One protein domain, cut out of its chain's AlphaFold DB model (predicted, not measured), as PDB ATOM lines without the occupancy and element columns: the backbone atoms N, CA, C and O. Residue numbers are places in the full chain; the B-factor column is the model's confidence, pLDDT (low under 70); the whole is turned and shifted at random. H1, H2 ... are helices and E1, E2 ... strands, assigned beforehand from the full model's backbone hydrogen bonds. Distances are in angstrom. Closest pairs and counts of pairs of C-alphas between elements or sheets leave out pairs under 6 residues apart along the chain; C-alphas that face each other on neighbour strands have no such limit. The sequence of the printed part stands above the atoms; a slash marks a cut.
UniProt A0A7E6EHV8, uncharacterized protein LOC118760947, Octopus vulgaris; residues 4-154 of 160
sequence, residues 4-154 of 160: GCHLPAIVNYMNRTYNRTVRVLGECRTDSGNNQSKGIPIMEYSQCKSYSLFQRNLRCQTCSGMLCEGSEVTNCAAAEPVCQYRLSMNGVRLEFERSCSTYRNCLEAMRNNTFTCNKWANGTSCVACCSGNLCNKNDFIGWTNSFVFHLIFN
ATOM      1  N   GLY A   4     -50.907  -2.098 -44.784       64.50
ATOM      2  CA  GLY A   4     -51.092  -1.592 -46.152       64.50
ATOM      3  C   GLY A   4     -51.702  -0.184 -46.253       64.50
ATOM      4  O   GLY A   4     -51.443   0.508 -47.231       64.50
ATOM      5  N   CYS A   5     -52.437   0.273 -45.232       75.12
ATOM      6  CA  CYS A   5     -53.058   1.601 -45.190       75.12
ATOM      7  C   CYS A   5     -52.318   2.624 -44.328       75.12
ATOM      8  O   CYS A   5     -52.505   3.829 -44.508       75.12
ATOM      9  N   HIS A   6     -51.456   2.169 -43.415       75.56
ATOM     10  CA  HIS A   6     -50.688   3.065 -42.555       75.56
ATOM     11  C   HIS A   6     -49.707   3.907 -43.379       75.56
ATOM     12  O   HIS A   6     -49.667   5.125 -43.237       75.56
ATOM     13  N   LEU A   7     -48.978   3.279 -44.305       75.44
ATOM     14  CA  LEU A   7     -47.974   3.948 -45.134       75.44
ATOM     15  C   LEU A   7     -48.517   5.085 -46.010       75.44
ATOM     16  O   LEU A   7     -48.016   6.209 -45.896       75.44
ATOM     17  N   PRO A   8     -49.549   4.856 -46.841       76.69
ATOM     18  CA  PRO A   8     -50.148   5.928 -47.627       76.69
ATOM     19  C   PRO A   8     -50.740   7.032 -46.747       76.69
ATOM     20  O   PRO A   8     -50.673   8.208 -47.106       76.69
ATOM     21  N   ALA A   9     -51.287   6.680 -45.576       80.62
ATOM     22  CA  ALA A   9     -51.810   7.663 -44.632       80.62
ATOM     23  C   ALA A   9     -50.705   8.570 -44.076       80.62
ATOM     24  O   ALA A   9     -50.913   9.780 -43.991       80.62
ATOM     25  N   ILE A  10     -49.520   8.023 -43.777       79.31
ATOM     26  CA  ILE A  10     -48.350   8.820 -43.383       79.31
ATOM     27  C   ILE A  10     -47.926   9.759 -44.516       79.31
ATOM     28  O   ILE A  10     -47.731  10.945 -44.261       79.31
ATOM     29  N   VAL A  11     -47.805   9.268 -45.757       77.38
ATOM     30  CA  VAL A  11     -47.433  10.110 -46.915       77.38
ATOM     31  C   VAL A  11     -48.395  11.287 -47.060       77.38
ATOM     32  O   VAL A  11     -47.965  12.439 -47.142       77.38
ATOM     33  N   ASN A  12     -49.697  11.000 -47.065       80.88
ATOM     34  CA  ASN A  12     -50.730  12.017 -47.224       80.88
ATOM     35  C   ASN A  12     -50.710  13.027 -46.068       80.88
ATOM     36  O   ASN A  12     -50.782  14.233 -46.300       80.88
ATOM     37  N   TYR A  13     -50.556  12.550 -44.832       82.56
ATOM     38  CA  TYR A  13     -50.448  13.403 -43.653       82.56
ATOM     39  C   TYR A  13     -49.216  14.319 -43.714       82.56
ATOM     40  O   TYR A  13     -49.339  15.526 -43.513       82.56
ATOM     41  N   MET A  14     -48.042  13.791 -44.073       80.75
ATOM     42  CA  MET A  14     -46.818  14.591 -44.197       80.75
ATOM     43  C   MET A  14     -46.931  15.674 -45.276       80.75
ATOM     44  O   MET A  14     -46.476  16.803 -45.071       80.75
ATOM     45  N   ASN A  15     -47.582  15.348 -46.394       79.81
ATOM     46  CA  ASN A  15     -47.838  16.304 -47.463       79.81
ATOM     47  C   ASN A  15     -48.822  17.400 -47.019       79.81
ATOM     48  O   ASN A  15     -48.523  18.581 -47.144       79.81
ATOM     49  N   ARG A  16     -49.973  17.033 -46.441       83.25
ATOM     50  CA  ARG A  16     -51.017  18.000 -46.054       83.25
ATOM     51  C   ARG A  16     -50.635  18.878 -44.865       83.25
ATOM     52  O   ARG A  16     -50.939  20.064 -44.879       83.25
ATOM     53  N   THR A  17     -50.002  18.304 -43.845       82.19
ATOM     54  CA  THR A  17     -49.739  19.004 -42.578       82.19
ATOM     55  C   THR A  17     -48.431  19.785 -42.611       82.19
ATOM     56  O   THR A  17     -48.350  20.872 -42.047       82.19
ATOM     57  N   TYR A  18     -47.401  19.256 -43.280       79.44
ATOM     58  CA  TYR A  18     -46.065  19.862 -43.279       79.44
ATOM     59  C   TYR A  18     -45.616  20.373 -44.650       79.44
ATOM     60  O   TYR A  18     -44.501  20.883 -44.747       79.44
ATOM     61  N   ASN A  19     -46.439  20.232 -45.699       82.06
ATOM     62  CA  ASN A  19     -46.069  20.534 -47.085       82.06
ATOM     63  C   ASN A  19     -44.750  19.852 -47.494       82.06
ATOM     64  O   ASN A  19     -43.858  20.467 -48.080       82.06
ATOM     65  N   ARG A  20     -44.581  18.583 -47.093       76.44
ATOM     66  CA  ARG A  20     -43.378  17.791 -47.376       76.44
ATOM     67  C   ARG A  20     -43.718  16.557 -48.188       76.44
ATOM     68  O   ARG A  20     -44.442  15.676 -47.724       76.44
ATOM     69  N   THR A  21     -43.096  16.438 -49.354       77.00
ATOM     70  CA  THR A  21     -43.103  15.194 -50.121       77.00
ATOM     71  C   THR A  21     -42.133  14.198 -49.490       77.00
ATOM     72  O   THR A  21     -40.923  14.428 -49.430       77.00
ATOM     73  N   VAL A  22     -42.667  13.076 -49.013       67.75
ATOM     74  CA  VAL A  22     -41.883  11.973 -48.451       67.75
ATOM     75  C   VAL A  22     -42.088  10.727 -49.297       67.75
ATOM     76  O   VAL A  22     -43.217  10.404 -49.670       67.75
ATOM     77  N   ARG A  23     -41.004  10.012 -49.596       66.81
ATOM     78  CA  ARG A  23     -41.095   8.629 -50.073       66.81
ATOM     79  C   ARG A  23     -40.984   7.735 -48.854       66.81
ATOM     80  O   ARG A  23     -40.083   7.919 -48.039       66.81
ATOM     81  N   VAL A  24     -41.897   6.784 -48.721       63.41
ATOM     82  CA  VAL A  24     -41.822   5.809 -47.636       63.41
ATOM     83  C   VAL A  24     -41.516   4.452 -48.220       63.41
ATOM     84  O   VAL A  24     -42.237   3.969 -49.088       63.41
ATOM     85  N   LEU A  25     -40.427   3.864 -47.743       63.75
ATOM     86  CA  LEU A  25     -40.101   2.468 -47.978       63.75
ATOM     87  C   LEU A  25     -40.435   1.729 -46.694       63.75
ATOM     88  O   LEU A  25     -39.955   2.106 -45.627       63.75
ATOM     89  N   GLY A  26     -41.276   0.711 -46.768       61.16
ATOM     90  CA  GLY A  26     -41.623  -0.068 -45.594       61.16
ATOM     91  C   GLY A  26     -42.154  -1.426 -45.983       61.16
ATOM     92  O   GLY A  26     -42.770  -1.590 -47.034       61.16
ATOM     93  N   GLU A  27     -41.906  -2.386 -45.107       61.62
ATOM     94  CA  GLU A  27     -42.415  -3.740 -45.228       61.62
ATOM     95  C   GLU A  27     -43.283  -4.028 -44.016       61.62
ATOM     96  O   GLU A  27     -42.901  -3.804 -42.865       61.62
ATOM     97  N   CYS A  28     -44.467  -4.552 -44.278       58.88
ATOM     98  CA  CYS A  28     -45.313  -5.080 -43.232       58.88
ATOM     99  C   CYS A  28     -44.913  -6.517 -42.954       58.88
ATOM    100  O   CYS A  28     -44.963  -7.351 -43.860       58.88
ATOM    101  N   ARG A  29     -44.535  -6.803 -41.709       59.84
ATOM    102  CA  ARG A  29     -44.169  -8.151 -41.282       59.84
ATOM    103  C   ARG A  29     -45.290  -8.720 -40.419       59.84
ATOM    104  O   ARG A  29     -45.581  -8.204 -39.342       59.84
ATOM    105  N   THR A  30     -45.928  -9.779 -40.904       50.03
ATOM    106  CA  THR A  30     -46.801 -10.637 -40.092       50.03
ATOM    107  C   THR A  30     -45.952 -11.740 -39.472       50.03
ATOM    108  O   THR A  30     -45.169 -12.352 -40.188       50.03
ATOM    109  N   ASP A  31     -46.094 -11.939 -38.163       50.44
ATOM    110  CA  ASP A  31     -45.561 -13.009 -37.310       50.44
ATOM    111  C   ASP A  31     -44.269 -13.721 -37.740       50.44
ATOM    112  O   ASP A  31     -44.237 -14.561 -38.633       50.44
ATOM    113  N   SER A  32     -43.216 -13.489 -36.948       45.38
ATOM    114  CA  SER A  32     -41.901 -14.146 -37.008       45.38
ATOM    115  C   SER A  32     -41.918 -15.673 -36.763       45.38
ATOM    116  O   SER A  32     -40.852 -16.278 -36.687       45.38
ATOM    117  N   GLY A  33     -43.091 -16.296 -36.589       44.44
ATOM    118  CA  GLY A  33     -43.238 -17.724 -36.275       44.44
ATOM    119  C   GLY A  33     -43.162 -18.655 -37.488       44.44
ATOM    120  O   GLY A  33     -42.874 -19.836 -37.331       44.44
ATOM    121  N   ASN A  34     -43.366 -18.132 -38.698       40.97
ATOM    122  CA  ASN A  34     -43.126 -18.854 -39.943       40.97
ATOM    123  C   ASN A  34     -42.105 -18.056 -40.751       40.97
ATOM    124  O   ASN A  34     -42.274 -16.855 -40.932       40.97
ATOM    125  N   ASN A  35     -41.067 -18.717 -41.270       44.72
ATOM    126  CA  ASN A  35     -39.981 -18.148 -42.088       44.72
ATOM    127  C   ASN A  35     -40.439 -17.555 -43.446       44.72
ATOM    128  O   ASN A  35     -39.693 -17.548 -44.421       44.72
ATOM    129  N   GLN A  36     -41.672 -17.068 -43.543       43.12
ATOM    130  CA  GLN A  36     -42.212 -16.342 -44.677       43.12
ATOM    131  C   GLN A  36     -42.587 -14.938 -44.211       43.12
ATOM    132  O   GLN A  36     -43.738 -14.662 -43.872       43.12
ATOM    133  N   SER A  37     -41.617 -14.025 -44.242       49.94
ATOM    134  CA  SER A  37     -41.896 -12.591 -44.250       49.94
ATOM    135  C   SER A  37     -42.643 -12.250 -45.544       49.94
ATOM    136  O   SER A  37     -42.041 -11.849 -46.541       49.94
ATOM    137  N   LYS A  38     -43.960 -12.467 -45.576       50.69
ATOM    138  CA  LYS A  38     -44.801 -12.011 -46.683       50.69
ATOM    139  C   LYS A  38     -44.898 -10.494 -46.587       50.69
ATOM    140  O   LYS A  38     -45.659  -9.974 -45.777       50.69
ATOM    141  N   GLY A  39     -44.096  -9.795 -47.387       54.06
ATOM    142  CA  GLY A  39     -44.204  -8.348 -47.529       54.06
ATOM    143  C   GLY A  39     -45.616  -7.994 -47.987       54.06
ATOM    144  O   GLY A  39     -46.045  -8.420 -49.059       54.06
ATOM    145  N   ILE A  40     -46.364  -7.261 -47.161       54.25
ATOM    146  CA  ILE A  40     -47.685  -6.768 -47.568       54.25
ATOM    147  C   ILE A  40     -47.460  -5.608 -48.547       54.25
ATOM    148  O   ILE A  40     -46.777  -4.647 -48.178       54.25
ATOM    149  N   PRO A  41     -48.010  -5.670 -49.771       55.34
ATOM    150  CA  PRO A  41     -47.908  -4.570 -50.716       55.34
ATOM    151  C   PRO A  41     -48.579  -3.309 -50.156       55.34
ATOM    152  O   PRO A  41     -49.619  -3.367 -49.496       55.34
ATOM    153  N   ILE A  42     -47.961  -2.160 -50.425       59.84
ATOM    154  CA  ILE A  42     -48.492  -0.843 -50.064       59.84
ATOM    155  C   ILE A  42     -49.769  -0.620 -50.883       59.84
ATOM    156  O   ILE A  42     -49.724  -0.670 -52.109       59.84
ATOM    157  N   MET A  43     -50.908  -0.409 -50.217       61.16
ATOM    158  CA  MET A  43     -52.181  -0.160 -50.900       61.16
ATOM    159  C   MET A  43     -52.264   1.296 -51.367       61.16
ATOM    160  O   MET A  43     -51.620   2.178 -50.806       61.16
ATOM    161  N   GLU A  44     -53.093   1.583 -52.365       62.66
ATOM    162  CA  GLU A  44     -53.416   2.969 -52.717       62.66
ATOM    163  C   GLU A  44     -54.238   3.628 -51.596       62.66
ATOM    164  O   GLU A  44     -55.165   3.018 -51.059       62.66
ATOM    165  N   TYR A  45     -53.961   4.896 -51.254       62.81
ATOM    166  CA  TYR A  45     -54.684   5.598 -50.173       62.81
ATOM    167  C   TYR A  45     -56.207   5.631 -50.407       62.81
ATOM    168  O   TYR A  45     -56.996   5.601 -49.462       62.81
ATOM    169  N   SER A  46     -56.637   5.639 -51.673       64.25
ATOM    170  CA  SER A  46     -58.048   5.584 -52.078       64.25
ATOM    171  C   SER A  46     -58.780   4.320 -51.603       64.25
ATOM    172  O   SER A  46     -60.005   4.351 -51.471       64.25
ATOM    173  N   GLN A  47     -58.048   3.246 -51.299       67.56
ATOM    174  CA  GLN A  47     -58.563   1.979 -50.767       67.56
ATOM    175  C   GLN A  47     -58.634   1.975 -49.229       67.56
ATOM    176  O   GLN A  47     -59.204   1.067 -48.632       67.56
ATOM    177  N   CYS A  48     -58.109   3.018 -48.580       71.00
ATOM    178  CA  CYS A  48     -57.908   3.108 -47.136       71.00
ATOM    179  C   CYS A  48     -58.820   4.139 -46.456       71.00
ATOM    180  O   CYS A  48     -58.491   4.646 -45.388       71.00
ATOM    181  N   LYS A  49     -59.967   4.479 -47.065       64.06
ATOM    182  CA  LYS A  49     -60.815   5.628 -46.679       64.06
ATOM    183  C   LYS A  49     -61.275   5.648 -45.214       64.06
ATOM    184  O   LYS A  49     -61.531   6.727 -44.693       64.06
ATOM    185  N   SER A  50     -61.393   4.493 -44.560       73.00
ATOM    186  CA  SER A  50     -61.775   4.381 -43.142       73.00
ATOM    187  C   SER A  50     -60.583   4.369 -42.179       73.00
ATOM    188  O   SER A  50     -60.776   4.344 -40.962       73.00
ATOM    189  N   TYR A  51     -59.350   4.377 -42.688       75.56
ATOM    190  CA  TYR A  51     -58.150   4.339 -41.868       75.56
ATOM    191  C   TYR A  51     -57.884   5.705 -41.232       75.56
ATOM    192  O   TYR A  51     -57.672   6.699 -41.925       75.56
ATOM    193  N   SER A  52     -57.837   5.742 -39.900       77.38
ATOM    194  CA  SER A  52     -57.368   6.908 -39.158       77.38
ATOM    195  C   SER A  52     -55.946   6.675 -38.670       77.38
ATOM    196  O   SER A  52     -55.671   5.676 -38.003       77.38
ATOM    197  N   LEU A  53     -55.050   7.618 -38.968       77.44
ATOM    198  CA  LEU A  53     -53.674   7.586 -38.472       77.44
ATOM    199  C   LEU A  53     -53.625   7.775 -36.947       77.44
ATOM    200  O   LEU A  53     -52.803   7.169 -36.257       77.44
ATOM    201  N   PHE A  54     -54.556   8.575 -36.421       83.44
ATOM    202  CA  PHE A  54     -54.638   8.928 -35.009       83.44
ATOM    203  C   PHE A  54     -55.954   8.454 -34.411       83.44
ATOM    204  O   PHE A  54     -57.028   8.650 -34.986       83.44
ATOM    205  N   GLN A  55     -55.877   7.848 -33.231       82.56
ATOM    206  CA  GLN A  55     -57.061   7.479 -32.476       82.56
ATOM    207  C   GLN A  55     -57.446   8.621 -31.530       82.56
ATOM    208  O   GLN A  55     -56.604   9.147 -30.803       82.56
ATOM    209  N   ARG A  56     -58.730   8.995 -31.509       81.62
ATOM    210  CA  ARG A  56     -59.262   9.895 -30.474       81.62
ATOM    211  C   ARG A  56     -59.317   9.164 -29.133       81.62
ATOM    212  O   ARG A  56     -59.563   7.959 -29.106       81.62
ATOM    213  N   ASN A  57     -59.127   9.901 -28.037       86.75
ATOM    214  CA  ASN A  57     -59.159   9.367 -26.670       86.75
ATOM    215  C   ASN A  57     -58.210   8.170 -26.486       86.75
ATOM    216  O   ASN A  57     -58.580   7.156 -25.894       86.75
ATOM    217  N   LEU A  58     -57.008   8.265 -27.063       91.69
ATOM    218  CA  LEU A  58     -56.011   7.209 -26.972       91.69
ATOM    219  C   LEU A  58     -55.628   6.977 -25.508       91.69
ATOM    220  O   LEU A  58     -55.295   7.921 -24.791       91.69
ATOM    221  N   ARG A  59     -55.647   5.714 -25.084       93.31
ATOM    222  CA  ARG A  59     -55.167   5.290 -23.767       93.31
ATOM    223  C   ARG A  59     -53.831   4.592 -23.914       93.31
ATOM    224  O   ARG A  59     -53.741   3.643 -24.689       93.31
ATOM    225  N   CYS A  60     -52.833   5.012 -23.152       92.75
ATOM    226  CA  CYS A  60     -51.519   4.377 -23.138       92.75
ATOM    227  C   CYS A  60     -51.173   3.916 -21.733       92.75
ATOM    228  O   CYS A  60     -51.651   4.476 -20.745       92.75
ATOM    229  N   GLN A  61     -50.332   2.893 -21.653       91.38
ATOM    230  CA  GLN A  61     -49.689   2.555 -20.399       91.38
ATOM    231  C   GLN A  61     -48.620   3.602 -20.076       91.38
ATOM    232  O   GLN A  61     -47.855   3.992 -20.966       91.38
ATOM    233  N   THR A  62     -48.556   4.007 -18.812       91.88
ATOM    234  CA  THR A  62     -47.521   4.879 -18.257       91.88
ATOM    235  C   THR A  62     -46.780   4.180 -17.131       91.88
ATOM    236  O   THR A  62     -47.391   3.684 -16.186       91.88
ATOM    237  N   CYS A  63     -45.457   4.123 -17.237       90.88
ATOM    238  CA  CYS A  63     -44.589   3.559 -16.206       90.88
ATOM    239  C   CYS A  63     -43.138   3.994 -16.432       90.88
ATOM    240  O   CYS A  63     -42.777   4.430 -17.528       90.88
ATOM    241  N   SER A  64     -42.303   3.796 -15.415       88.94
ATOM    242  CA  SER A  64     -40.846   3.881 -15.516       88.94
ATOM    243  C   SER A  64     -40.187   2.793 -14.660       88.94
ATOM    244  O   SER A  64     -40.821   2.247 -13.754       88.94
ATOM    245  N   GLY A  65     -38.931   2.460 -14.954       83.94
ATOM    246  CA  GLY A  65     -38.122   1.510 -14.187       83.94
ATOM    247  C   GLY A  65     -37.896   0.165 -14.883       83.94
ATOM    248  O   GLY A  65     -38.246  -0.043 -16.040       83.94
ATOM    249  N   MET A  66     -37.265  -0.770 -14.167       77.50
ATOM    250  CA  MET A  66     -36.784  -2.039 -14.740       77.50
ATOM    251  C   MET A  66     -37.895  -3.056 -15.041       77.50
ATOM    252  O   MET A  66     -37.749  -3.861 -15.951       77.50
ATOM    253  N   LEU A  67     -38.991  -3.034 -14.279       73.62
ATOM    254  CA  LEU A  67     -40.079  -4.013 -14.405       73.62
ATOM    255  C   LEU A  67     -41.389  -3.395 -14.902       73.62
ATOM    256  O   LEU A  67     -42.288  -4.129 -15.297       73.62
ATOM    257  N   CYS A  68     -41.512  -2.058 -14.904       75.81
ATOM    258  CA  CYS A  68     -42.742  -1.361 -15.305       75.81
ATOM    259  C   CYS A  68     -44.013  -1.946 -14.618       75.81
ATOM    260  O   CYS A  68     -45.115  -1.922 -15.171       75.81
ATOM    261  N   GLU A  69     -43.865  -2.493 -13.405       65.31
ATOM    262  CA  GLU A  69     -44.952  -3.098 -12.632       65.31
ATOM    263  C   GLU A  69     -45.867  -2.016 -12.039       65.31
ATOM    264  O   GLU A  69     -45.412  -0.940 -11.658       65.31
ATOM    265  N   GLY A  70     -47.176  -2.286 -11.977       62.25
ATOM    266  CA  GLY A  70     -48.159  -1.343 -11.421       62.25
ATOM    267  C   GLY A  70     -48.550  -0.194 -12.355       62.25
ATOM    268  O   GLY A  70     -49.024   0.843 -11.906       62.25
ATOM    269  N   SER A  71     -48.347  -0.363 -13.659       66.94
ATOM    270  CA  SER A  71     -48.495   0.713 -14.627       66.94
ATOM    271  C   SER A  71     -49.879   1.363 -14.662       66.94
ATOM    272  O   SER A  71     -50.893   0.699 -14.915       66.94
ATOM    273  N   GLU A  72     -49.898   2.679 -14.514       84.75
ATOM    274  CA  GLU A  72     -51.096   3.481 -14.694       84.75
ATOM    275  C   GLU A  72     -51.517   3.505 -16.171       84.75
ATOM    276  O   GLU A  72     -50.717   3.307 -17.091       84.75
ATOM    277  N   VAL A  73     -52.809   3.727 -16.405       89.25
ATOM    278  CA  VAL A  73     -53.346   3.946 -17.748       89.25
ATOM    279  C   VAL A  73     -53.734   5.406 -17.866       89.25
ATOM    280  O   VAL A  73     -54.690   5.848 -17.228       89.25
ATOM    281  N   THR A  74     -53.050   6.134 -18.739       92.31
ATOM    282  CA  THR A  74     -53.309   7.557 -18.971       92.31
ATOM    283  C   THR A  74     -54.098   7.769 -20.256       92.31
ATOM    284  O   THR A  74     -53.848   7.129 -21.280       92.31
ATOM    285  N   ASN A  75     -55.052   8.702 -20.211       93.81
ATOM    286  CA  ASN A  75     -55.699   9.238 -21.405       93.81
ATOM    287  C   ASN A  75     -54.782  10.303 -22.027       93.81
ATOM    288  O   ASN A  75     -54.494  11.320 -21.397       93.81
ATOM    289  N   CYS A  76     -54.331  10.091 -23.259       92.81
ATOM    290  CA  CYS A  76     -53.452  11.030 -23.944       92.81
ATOM    291  C   CYS A  76     -54.261  12.212 -24.496       92.81
ATOM    292  O   CYS A  76     -55.020  12.062 -25.453       92.81
ATOM    293  N   ALA A  77     -54.083  13.388 -23.892       88.56
ATOM    294  CA  ALA A  77     -54.827  14.604 -24.233       88.56
ATOM    295  C   ALA A  77     -54.224  15.415 -25.398       88.56
ATOM    296  O   ALA A  77     -54.849  16.354 -25.884       88.56
ATOM    297  N   ALA A  78     -53.003  15.087 -25.830       85.00
ATOM    298  CA  ALA A  78     -52.320  15.822 -26.888       85.00
ATOM    299  C   ALA A  78     -53.001  15.642 -28.255       85.00
ATOM    300  O   ALA A  78     -53.638  14.620 -28.521       85.00
ATOM    301  N   ALA A  79     -52.814  16.618 -29.147       85.00
ATOM    302  CA  ALA A  79     -53.159  16.456 -30.553       85.00
ATOM    303  C   ALA A  79     -52.311  15.329 -31.164       85.00
ATOM    304  O   ALA A  79     -51.109  15.248 -30.911       85.00
ATOM    305  N   GLU A  80     -52.951  14.470 -31.965       89.88
ATOM    306  CA  GLU A  80     -52.298  13.349 -32.661       89.88
ATOM    307  C   GLU A  80     -51.530  12.418 -31.701       89.88
ATOM    308  O   GLU A  80     -50.320  12.194 -31.863       89.88
ATOM    309  N   PRO A  81     -52.212  11.905 -30.660       92.69
ATOM    310  CA  PRO A  81     -51.546  11.166 -29.608       92.69
ATOM    311  C   PRO A  81     -51.067   9.809 -30.124       92.69
ATOM    312  O   PRO A  81     -51.733   9.155 -30.931       92.69
ATOM    313  N   VAL A  82     -49.925   9.371 -29.603       92.25
ATOM    314  CA  VAL A  82     -49.380   8.021 -29.779       92.25
ATOM    315  C   VAL A  82     -48.902   7.484 -28.437       92.25
ATOM    316  O   VAL A  82     -48.542   8.253 -27.542       92.25
ATOM    317  N   CYS A  83     -48.860   6.162 -28.303       91.94
ATOM    318  CA  CYS A  83     -48.170   5.544 -27.183       91.94
ATOM    319  C   CYS A  83     -46.695   5.415 -27.528       91.94
ATOM    320  O   CYS A  83     -46.348   4.895 -28.589       91.94
ATOM    321  N   GLN A  84     -45.844   5.876 -26.625       92.25
ATOM    322  CA  GLN A  84     -44.403   5.756 -26.708       92.25
ATOM    323  C   GLN A  84     -43.926   4.666 -25.755       92.25
ATOM    324  O   GLN A  84     -44.477   4.444 -24.671       92.25
ATOM    325  N   TYR A  85     -42.871   4.001 -26.186       88.44
ATOM    326  CA  TYR A  85     -42.056   3.108 -25.399       88.44
ATOM    327  C   TYR A  85     -40.605   3.547 -25.567       88.44
ATOM    328  O   TYR A  85     -40.155   3.788 -26.691       88.44
ATOM    329  N   ARG A  86     -39.869   3.646 -24.468       88.62
ATOM    330  CA  ARG A  86     -38.442   3.938 -24.455       88.62
ATOM    331  C   ARG A  86     -37.717   2.864 -23.654       88.62
ATOM    332  O   ARG A  86     -38.161   2.475 -22.580       88.62
ATOM    333  N   LEU A  87     -36.600   2.410 -24.200       86.06
ATOM    334  CA  LEU A  87     -35.692   1.453 -23.586       86.06
ATOM    335  C   LEU A  87     -34.315   2.084 -23.501       86.06
ATOM    336  O   LEU A  87     -33.760   2.453 -24.532       86.06
ATOM    337  N   SER A  88     -33.776   2.223 -22.300       85.50
ATOM    338  CA  SER A  88     -32.464   2.824 -22.070       85.50
ATOM    339  C   SER A  88     -31.544   1.922 -21.265       85.50
ATOM    340  O   SER A  88     -31.992   1.061 -20.508       85.50
ATOM    341  N   MET A  89     -30.239   2.141 -21.426       82.62
ATOM    342  CA  MET A  89     -29.220   1.561 -20.555       82.62
ATOM    343  C   MET A  89     -28.774   2.565 -19.502       82.62
ATOM    344  O   MET A  89     -28.256   3.632 -19.834       82.62
ATOM    345  N   ASN A  90     -28.910   2.172 -18.240       79.56
ATOM    346  CA  ASN A  90     -28.338   2.863 -17.096       79.56
ATOM    347  C   ASN A  90     -27.262   1.965 -16.462       79.56
ATOM    348  O   ASN A  90     -27.545   1.026 -15.712       79.56
ATOM    349  N   GLY A  91     -26.007   2.196 -16.844       78.62
ATOM    350  CA  GLY A  91     -24.888   1.302 -16.557       78.62
ATOM    351  C   GLY A  91     -25.103  -0.068 -17.203       78.62
ATOM    352  O   GLY A  91     -25.124  -0.182 -18.424       78.62
ATOM    353  N   VAL A  92     -25.272  -1.103 -16.375       76.25
ATOM    354  CA  VAL A  92     -25.575  -2.486 -16.802       76.25
ATOM    355  C   VAL A  92     -27.066  -2.833 -16.727       76.25
ATOM    356  O   VAL A  92     -27.457  -3.952 -17.047       76.25
ATOM    357  N   ARG A  93     -27.906  -1.905 -16.258       81.38
ATOM    358  CA  ARG A  93     -29.339  -2.133 -16.057       81.38
ATOM    359  C   ARG A  93     -30.132  -1.609 -17.247       81.38
ATOM    360  O   ARG A  93     -29.877  -0.504 -17.725       81.38
ATOM    361  N   LEU A  94     -31.110  -2.395 -17.684       82.25
ATOM    362  CA  LEU A  94     -32.130  -1.943 -18.623       82.25
ATOM    363  C   LEU A  94     -33.217  -1.189 -17.867       82.25
ATOM    364  O   LEU A  94     -33.651  -1.606 -16.791       82.25
ATOM    365  N   GLU A  95     -33.650  -0.084 -18.449       86.12
ATOM    366  CA  GLU A  95     -34.728   0.738 -17.932       86.12
ATOM    367  C   GLU A  95     -35.785   0.922 -19.013       86.12
ATOM    368  O   GLU A  95     -35.469   1.203 -20.174       86.12
ATOM    369  N   PHE A  96     -37.040   0.734 -18.623       86.19
ATOM    370  CA  PHE A  96     -38.190   0.847 -19.500       86.19
ATOM    371  C   PHE A  96     -39.021   2.052 -19.088       86.19
ATOM    372  O   PHE A  96     -39.308   2.260 -17.912       86.19
ATOM    373  N   GLU A  97     -39.452   2.826 -20.071       90.75
ATOM    374  CA  GLU A  97     -40.376   3.933 -19.884       90.75
ATOM    375  C   GLU A  97     -41.507   3.799 -20.904       90.75
ATOM    376  O   GLU A  97     -41.289   3.544 -22.091       90.75
ATOM    377  N   ARG A  98     -42.741   3.963 -20.439       91.56
ATOM    378  CA  ARG A  98     -43.937   3.974 -21.282       91.56
ATOM    379  C   ARG A  98     -44.676   5.271 -21.023       91.56
ATOM    380  O   ARG A  98     -44.817   5.673 -19.870       91.56
ATOM    381  N   SER A  99     -45.119   5.940 -22.081       93.62
ATOM    382  CA  SER A  99     -45.733   7.260 -21.953       93.62
ATOM    383  C   SER A  99     -46.637   7.619 -23.130       93.62
ATOM    384  O   SER A  99     -46.621   6.975 -24.179       93.62
ATOM    385  N   CYS A 100     -47.461   8.653 -22.948       94.31
ATOM    386  CA  CYS A 100     -48.106   9.348 -24.056       94.31
ATOM    387  C   CYS A 100     -47.082  10.249 -24.755       94.31
ATOM    388  O   CYS A 100     -46.304  10.936 -24.096       94.31
ATOM    389  N   SER A 101     -47.127  10.308 -26.081       94.12
ATOM    390  CA  SER A 101     -46.344  11.251 -26.883       94.12
ATOM    391  C   SER A 101     -47.187  11.769 -28.049       94.12
ATOM    392  O   SER A 101     -48.349  11.388 -28.213       94.12
ATOM    393  N   THR A 102     -46.617  12.653 -28.860       92.69
ATOM    394  CA  THR A 102     -47.226  13.097 -30.118       92.69
ATOM    395  C   THR A 102     -46.577  12.378 -31.285       92.69
ATOM    396  O   THR A 102     -45.411  11.972 -31.222       92.69
ATOM    397  N   TYR A 103     -47.316  12.242 -32.384       87.81
ATOM    398  CA  TYR A 103     -46.789  11.609 -33.588       87.81
ATOM    399  C   TYR A 103     -45.486  12.265 -34.083       87.81
ATOM    400  O   TYR A 103     -44.530  11.568 -34.426       87.81
ATOM    401  N   ARG A 104     -45.404  13.601 -34.043       86.69
ATOM    402  CA  ARG A 104     -44.195  14.348 -34.418       86.69
ATOM    403  C   ARG A 104     -42.999  14.020 -33.521       86.69
ATOM    404  O   ARG A 104     -41.948  13.654 -34.045       86.69
ATOM    405  N   ASN A 105     -43.164  14.118 -32.201       90.88
ATOM    406  CA  ASN A 105     -42.082  13.852 -31.246       90.88
ATOM    407  C   ASN A 105     -41.591  12.409 -31.373       90.88
ATOM    408  O   ASN A 105     -40.392  12.141 -31.357       90.88
ATOM    409  N   CYS A 106     -42.528  11.483 -31.571       89.38
ATOM    410  CA  CYS A 106     -42.220  10.091 -31.821       89.38
ATOM    411  C   CYS A 106     -41.377   9.893 -33.095       89.38
ATOM    412  O   CYS A 106     -40.358   9.207 -33.053       89.38
ATOM    413  N   LEU A 107     -41.770  10.485 -34.229       83.62
ATOM    414  CA  LEU A 107     -41.006  10.366 -35.475       83.62
ATOM    415  C   LEU A 107     -39.586  10.925 -35.335       83.62
ATOM    416  O   LEU A 107     -38.647  10.340 -35.874       83.62
ATOM    417  N   GLU A 108     -39.424  12.049 -34.638       86.12
ATOM    418  CA  GLU A 108     -38.110  12.641 -34.365       86.12
ATOM    419  C   GLU A 108     -37.258  11.715 -33.479       86.12
ATOM    420  O   GLU A 108     -36.105  11.438 -33.814       86.12
ATOM    421  N   ALA A 109     -37.839  11.142 -32.421       87.25
ATOM    422  CA  ALA A 109     -37.154  10.184 -31.555       87.25
ATOM    423  C   ALA A 109     -36.756   8.893 -32.295       87.25
ATOM    424  O   ALA A 109     -35.612   8.451 -32.192       87.25
ATOM    425  N   MET A 110     -37.654   8.321 -33.105       83.94
ATOM    426  CA  MET A 110     -37.370   7.105 -33.876       83.94
ATOM    427  C   MET A 110     -36.294   7.312 -34.948       83.94
ATOM    428  O   MET A 110     -35.563   6.373 -35.252       83.94
ATOM    429  N   ARG A 111     -36.137   8.520 -35.508       81.25
ATOM    430  CA  ARG A 111     -35.005   8.817 -36.410       81.25
ATOM    431  C   ARG A 111     -33.665   8.752 -35.690       81.25
ATOM    432  O   ARG A 111     -32.681   8.306 -36.278       81.25
ATOM    433  N   ASN A 112     -33.629   9.161 -34.425       81.56
ATOM    434  CA  ASN A 112     -32.407   9.114 -33.631       81.56
ATOM    435  C   ASN A 112     -32.011   7.680 -33.246       81.56
ATOM    436  O   ASN A 112     -30.827   7.432 -33.020       81.56
ATOM    437  N   ASN A 113     -32.947   6.721 -33.279       80.62
ATOM    438  CA  ASN A 113     -32.658   5.310 -33.005       80.62
ATOM    439  C   ASN A 113     -31.535   4.736 -33.867       80.62
ATOM    440  O   ASN A 113     -30.773   3.909 -33.382       80.62
ATOM    441  N   THR A 114     -31.402   5.144 -35.134       70.62
ATOM    442  CA  THR A 114     -30.326   4.633 -36.002       70.62
ATOM    443  C   THR A 114     -28.940   4.905 -35.405       70.62
ATOM    444  O   THR A 114     -28.016   4.110 -35.591       70.62
ATOM    445  N   PHE A 115     -28.808   5.991 -34.640       70.19
ATOM    446  CA  PHE A 115     -27.573   6.374 -33.964       70.19
ATOM    447  C   PHE A 115     -27.463   5.796 -32.549       70.19
ATOM    448  O   PHE A 115     -26.352   5.490 -32.114       70.19
ATOM    449  N   THR A 116     -28.586   5.644 -31.838       73.69
ATOM    450  CA  THR A 116     -28.595   5.256 -30.418       73.69
ATOM    451  C   THR A 116     -28.819   3.763 -30.191       73.69
ATOM    452  O   THR A 116     -28.132   3.182 -29.364       73.69
ATOM    453  N   CYS A 117     -29.703   3.104 -30.941       72.81
ATOM    454  CA  CYS A 117     -30.078   1.706 -30.694       72.81
ATOM    455  C   CYS A 117     -29.026   0.677 -31.073       72.81
ATOM    456  O   CYS A 117     -28.955  -0.390 -30.474       72.81
ATOM    457  N   ASN A 118     -28.206   0.986 -32.073       65.88
ATOM    458  CA  ASN A 118     -27.136   0.083 -32.492       65.88
ATOM    459  C   ASN A 118     -25.984   0.049 -31.476       65.88
ATOM    460  O   ASN A 118     -25.131  -0.833 -31.535       65.88
ATOM    461  N   LYS A 119     -25.942   1.016 -30.552       65.69
ATOM    462  CA  LYS A 119     -24.908   1.152 -29.533       65.69
ATOM    463  C   LYS A 119     -25.562   0.967 -28.172       65.69
ATOM    464  O   LYS A 119     -26.052   1.925 -27.601       65.69
ATOM    465  N   TRP A 120     -25.540  -0.251 -27.642       67.44
ATOM    466  CA  TRP A 120     -25.940  -0.547 -26.263       67.44
ATOM    467  C   TRP A 120     -24.892  -0.012 -25.276       67.44
ATOM    468  O   TRP A 120     -24.113  -0.760 -24.689       67.44
ATOM    469  N   ALA A 121     -24.817   1.312 -25.161       68.81
ATOM    470  CA  ALA A 121     -23.900   2.017 -24.274       68.81
ATOM    471  C   ALA A 121     -24.670   2.749 -23.170       68.81
ATOM    472  O   ALA A 121     -25.842   3.092 -23.330       68.81
ATOM    473  N   ASN A 122     -24.011   3.014 -22.044       70.12
ATOM    474  CA  ASN A 122     -24.621   3.758 -20.946       70.12
ATOM    475  C   ASN A 122     -25.149   5.124 -21.432       70.12
ATOM    476  O   ASN A 122     -24.436   5.849 -22.128       70.12
ATOM    477  N   GLY A 123     -26.393   5.457 -21.088       71.50
ATOM    478  CA  GLY A 123     -27.066   6.687 -21.514       71.50
ATOM    479  C   GLY A 123     -27.676   6.643 -22.921       71.50
ATOM    480  O   GLY A 123     -28.255   7.635 -23.361       71.50
ATOM    481  N   THR A 124     -27.584   5.517 -23.638       78.69
ATOM    482  CA  THR A 124     -28.294   5.340 -24.915       78.69
ATOM    483  C   THR A 124     -29.731   4.899 -24.686       78.69
ATOM    484  O   THR A 124     -30.034   4.166 -23.742       78.69
ATOM    485  N   SER A 125     -30.627   5.364 -25.559       83.69
ATOM    486  CA  SER A 125     -32.041   5.008 -25.521       83.69
ATOM    487  C   SER A 125     -32.591   4.698 -26.907       83.69
ATOM    488  O   SER A 125     -32.335   5.436 -27.863       83.69
ATOM    489  N   CYS A 126     -33.414   3.664 -26.978       86.19
ATOM    490  CA  CYS A 126     -34.262   3.307 -28.098       86.19
ATOM    491  C   CYS A 126     -35.690   3.746 -27.856       86.19
ATOM    492  O   CYS A 126     -36.210   3.550 -26.763       86.19
ATOM    493  N   VAL A 127     -36.345   4.275 -28.883       88.38
ATOM    494  CA  VAL A 127     -37.749   4.682 -28.806       88.38
ATOM    495  C   VAL A 127     -38.575   3.944 -29.848       88.38
ATOM    496  O   VAL A 127     -38.215   3.899 -31.015       88.38
ATOM    497  N   ALA A 128     -39.717   3.398 -29.466       85.75
ATOM    498  CA  ALA A 128     -40.723   2.907 -30.398       85.75
ATOM    499  C   ALA A 128     -42.069   3.534 -30.065       85.75
ATOM    500  O   ALA A 128     -42.305   3.962 -28.934       85.75
ATOM    501  N   CYS A 129     -42.965   3.578 -31.046       87.81
ATOM    502  CA  CYS A 129     -44.315   4.061 -30.812       87.81
ATOM    503  C   CYS A 129     -45.348   3.229 -31.544       87.81
ATOM    504  O   CYS A 129     -45.069   2.588 -32.558       87.81
ATOM    505  N   CYS A 130     -46.568   3.299 -31.041       84.25
ATOM    506  CA  CYS A 130     -47.713   2.623 -31.610       84.25
ATOM    507  C   CYS A 130     -48.971   3.484 -31.443       84.25
ATOM    508  O   CYS A 130     -49.025   4.420 -30.642       84.25
ATOM    509  N   SER A 131     -49.991   3.164 -32.234       83.12
ATOM    510  CA  SER A 131     -51.306   3.799 -32.184       83.12
ATOM    511  C   SER A 131     -52.353   2.709 -31.968       83.12
ATOM    512  O   SER A 131     -52.328   1.681 -32.649       83.12
ATOM    513  N   GLY A 132     -53.235   2.917 -30.992       85.56
ATOM    514  CA  GLY A 132     -54.197   1.928 -30.508       85.56
ATOM    515  C   GLY A 132     -54.203   1.854 -28.982       85.56
ATOM    516  O   GLY A 132     -53.160   1.988 -28.346       85.56
ATOM    517  N   ASN A 133     -55.377   1.654 -28.380       88.31
ATOM    518  CA  ASN A 133     -55.488   1.598 -26.920       88.31
ATOM    519  C   ASN A 133     -54.564   0.533 -26.318       88.31
ATOM    520  O   ASN A 133     -54.630  -0.635 -26.694       88.31
ATOM    521  N   LEU A 134     -53.742   0.957 -25.354       87.62
ATOM    522  CA  LEU A 134     -52.785   0.141 -24.607       87.62
ATOM    523  C   LEU A 134     -51.797  -0.618 -25.502       87.62
ATOM    524  O   LEU A 134     -51.256  -1.644 -25.096       87.62
ATOM    525  N   CYS A 135     -51.530  -0.121 -26.713       85.94
ATOM    526  CA  CYS A 135     -50.654  -0.809 -27.658       85.94
ATOM    527  C   CYS A 135     -49.206  -0.942 -27.150       85.94
ATOM    528  O   CYS A 135     -48.489  -1.831 -27.593       85.94
ATOM    529  N   ASN A 136     -48.781  -0.095 -26.204       87.19
ATOM    530  CA  ASN A 136     -47.459  -0.153 -25.581       87.19
ATOM    531  C   ASN A 136     -47.414  -1.052 -24.331       87.19
ATOM    532  O   ASN A 136     -46.456  -0.963 -23.573       87.19
ATOM    533  N   LYS A 137     -48.433  -1.892 -24.090       81.31
ATOM    534  CA  LYS A 137     -48.513  -2.734 -22.887       81.31
ATOM    535  C   LYS A 137     -47.613  -3.973 -22.896       81.31
ATOM    536  O   LYS A 137     -47.269  -4.486 -21.831       81.31
ATOM    537  N   ASN A 138     -47.192  -4.431 -24.065       68.94
ATOM    538  CA  ASN A 138     -46.306  -5.585 -24.180       68.94
ATOM    539  C   ASN A 138     -44.870  -5.125 -24.445       68.94
ATOM    540  O   ASN A 138     -44.651  -4.143 -25.159       68.94
ATOM    541  N   ASP A 139     -43.901  -5.836 -23.869       60.78
ATOM    542  CA  ASP A 139     -42.481  -5.588 -24.120       60.78
ATOM    543  C   ASP A 139     -42.097  -5.908 -25.571       60.78
ATOM    544  O   ASP A 139     -42.832  -6.578 -26.299       60.78
ATOM    545  N   PHE A 140     -40.922  -5.435 -26.000       53.72
ATOM    546  CA  PHE A 140     -40.365  -5.708 -27.336       53.72
ATOM    547  C   PHE A 140     -40.331  -7.208 -27.688       53.72
ATOM    548  O   PHE A 140     -40.377  -7.574 -28.864       53.72
ATOM    549  N   ILE A 141     -40.259  -8.078 -26.675       44.19
ATOM    550  CA  ILE A 141     -40.279  -9.532 -26.822       44.19
ATOM    551  C   ILE A 141     -41.716  -9.963 -27.137       44.19
ATOM    552  O   ILE A 141     -42.536 -10.159 -26.246       44.19
ATOM    553  N   GLY A 142     -42.019 -10.095 -28.428       41.88
ATOM    554  CA  GLY A 142     -43.311 -10.600 -28.897       41.88
ATOM    555  C   GLY A 142     -44.163  -9.603 -29.678       41.88
ATOM    556  O   GLY A 142     -45.364  -9.831 -29.804       41.88
ATOM    557  N   TRP A 143     -43.585  -8.529 -30.233       47.31
ATOM    558  CA  TRP A 143     -44.274  -7.712 -31.241       47.31
ATOM    559  C   TRP A 143     -44.586  -8.544 -32.499       47.31
ATOM    560  O   TRP A 143     -43.833  -8.575 -33.474       47.31
ATOM    561  N   THR A 144     -45.731  -9.211 -32.474       45.44
ATOM    562  CA  THR A 144     -46.439  -9.730 -33.638       45.44
ATOM    563  C   THR A 144     -47.128  -8.555 -34.338       45.44
ATOM    564  O   THR A 144     -47.769  -7.725 -33.693       45.44
ATOM    565  N   ASN A 145     -46.985  -8.443 -35.664       46.44
ATOM    566  CA  ASN A 145     -47.436  -7.295 -36.480       46.44
ATOM    567  C   ASN A 145     -46.630  -5.992 -36.299       46.44
ATOM    568  O   ASN A 145     -47.200  -4.901 -36.214       46.44
ATOM    569  N   SER A 146     -45.300  -6.095 -36.259       50.12
ATOM    570  CA  SER A 146     -44.414  -4.930 -36.285       50.12
ATOM    571  C   SER A 146     -44.312  -4.327 -37.688       50.12
ATOM    572  O   SER A 146     -44.373  -5.018 -38.711       50.12
ATOM    573  N   PHE A 147     -44.164  -3.005 -37.732       56.22
ATOM    574  CA  PHE A 147     -44.015  -2.261 -38.970       56.22
ATOM    575  C   PHE A 147     -42.702  -1.485 -38.967       56.22
ATOM    576  O   PHE A 147     -42.493  -0.615 -38.124       56.22
ATOM    577  N   VAL A 148     -41.820  -1.808 -39.912       58.72
ATOM    578  CA  VAL A 148     -40.539  -1.120 -40.087       58.72
ATOM    579  C   VAL A 148     -40.618  -0.310 -41.369       58.72
ATOM    580  O   VAL A 148     -40.904  -0.847 -42.440       58.72
ATOM    581  N   PHE A 149     -40.371   0.994 -41.259       58.12
ATOM    582  CA  PHE A 149     -40.361   1.885 -42.408       58.12
ATOM    583  C   PHE A 149     -39.321   2.983 -42.282       58.12
ATOM    584  O   PHE A 149     -39.035   3.496 -41.199       58.12
ATOM    585  N   HIS A 150     -38.796   3.373 -43.434       60.28
ATOM    586  CA  HIS A 150     -37.878   4.478 -43.604       60.28
ATOM    587  C   HIS A 150     -38.599   5.608 -44.331       60.28
ATOM    588  O   HIS A 150     -39.082   5.451 -45.455       60.28
ATOM    589  N   LEU A 151     -38.665   6.764 -43.673       59.47
ATOM    590  CA  LEU A 151     -39.111   8.005 -44.293       59.47
ATOM    591  C   LEU A 151     -37.926   8.649 -45.011       59.47
ATOM    592  O   LEU A 151     -37.023   9.181 -44.366       59.47
ATOM    593  N   ILE A 152     -37.948   8.626 -46.340       63.91
ATOM    594  CA  ILE A 152     -37.006   9.363 -47.175       63.91
ATOM    595  C   ILE A 152     -37.629  10.729 -47.460       63.91
ATOM    596  O   ILE A 152     -38.614  10.857 -48.191       63.91
ATOM    597  N   PHE A 153     -37.059  11.759 -46.844       59.81
ATOM    598  CA  PHE A 153     -37.415  13.143 -47.128       59.81
ATOM    599  C   PHE A 153     -36.756  13.540 -48.435       59.81
ATOM    600  O   PHE A 153     -35.530  13.605 -48.507       59.81
ATOM    601  N   ASN A 154     -37.555  13.839 -49.456       56.78
ATOM    602  CA  ASN A 154     -37.007  14.520 -50.614       56.78
ATOM    603  C   ASN A 154     -36.624  15.927 -50.145       56.78
ATOM    604  O   ASN A 154     -37.482  16.690 -49.693       56.78
TER     605      ASN A 154
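Overview. This is residues 4 to 154 of the 160 residues of the protein "uncharacterized protein LOC118760947" of Octopus vulgaris (UniProt A0A7E6EHV8). Two lobes: the larger is a strongly twisted sheet of five strands with helix H2 over one face at its E6 edge; the smaller is a two-strand ribbon, E1 and E7, with helix H1 packed on it, mostly on E1. Two long links, residues 29 to 58 and 131 to 146, run between the lobes. The printed part has 151 residues, with two named helices and seven named strands in the order H1 E1 E2 E3 E4 E5 H2 E6 E7; the large sheet, E3 E2 E5 E4 E6, is antiparallel throughout. The class is mixed, helices and strands, and the whole is compact, with a radius of gyration of the C-alphas of 16.1 A and spans of 46 by 37 by 31 A.

Arrangement. H1, residues 4 to 18, and E1, residues 22 to 28, come closest at the C-alphas of Val 11 and Val 22, 6.1 A apart. E1 is the antiparallel neighbour of E7, residues 147 to 153, at 166 degrees, with N 150 and O 25 2.8 A apart; H1 and E7 are near each other. In the larger sheet E2, residues 59 to 65, and E3, residues 72 to 75, form a hairpin, with N 62 and O 72 2.8 A apart. E4, residues 81 to 90, and E5, residues 93 to 102, form another, with N 84 and O 99 2.8 A apart. E2 pairs with E3 over residues 59 to 62 and with E5 over 63 to 65, where N 98 and O 63 are 2.9 A apart. E6, residues 125 to 130, is an edge strand beside E4, with N 85 and O 128 2.8 A apart. H2, residues 103 to 116, is on this sheet at a height of 8.0 A, over E6 and only just over E4, on which 3 of its C-alphas fall. It runs slantwise to the strands, at 33 degrees to E6 on the local plane; its closest C-alphas to E6 are those of Asn 113 and Cys 126, 5.5 A apart. E5, H2 and E6 make a split strand-helix-strand unit, two strands running the same way with E4 between them, and its crossover is right-handed. H1 is apart from H2. O i to N i+4 pairs are within hydrogen-bond range in 10 of 11 cases in H1 and 8 of 10 in H2.

Along the chain. H1 begins at C-alpha 4, (-51.092, -1.592, -46.152), and is 22.2 A long; H2 is 19.5 A. E4 measures 27.6 A and E5 27.4 A, and E5 bends by 57 degrees at residue 99. E7 ends at C-alpha 153, (-37.415, 13.143, -47.128).

Size, cuts and confidence. The two C-alphas farthest apart, those of Ser 46 and Gly 91, are 48.8 A apart. The printed part has no cut; the long links are E1 to E2 and E6 to E7. The mean pLDDT of the printed part is 74.7, with 52 residues under 70, among them 22 to 47 and 138 to 154.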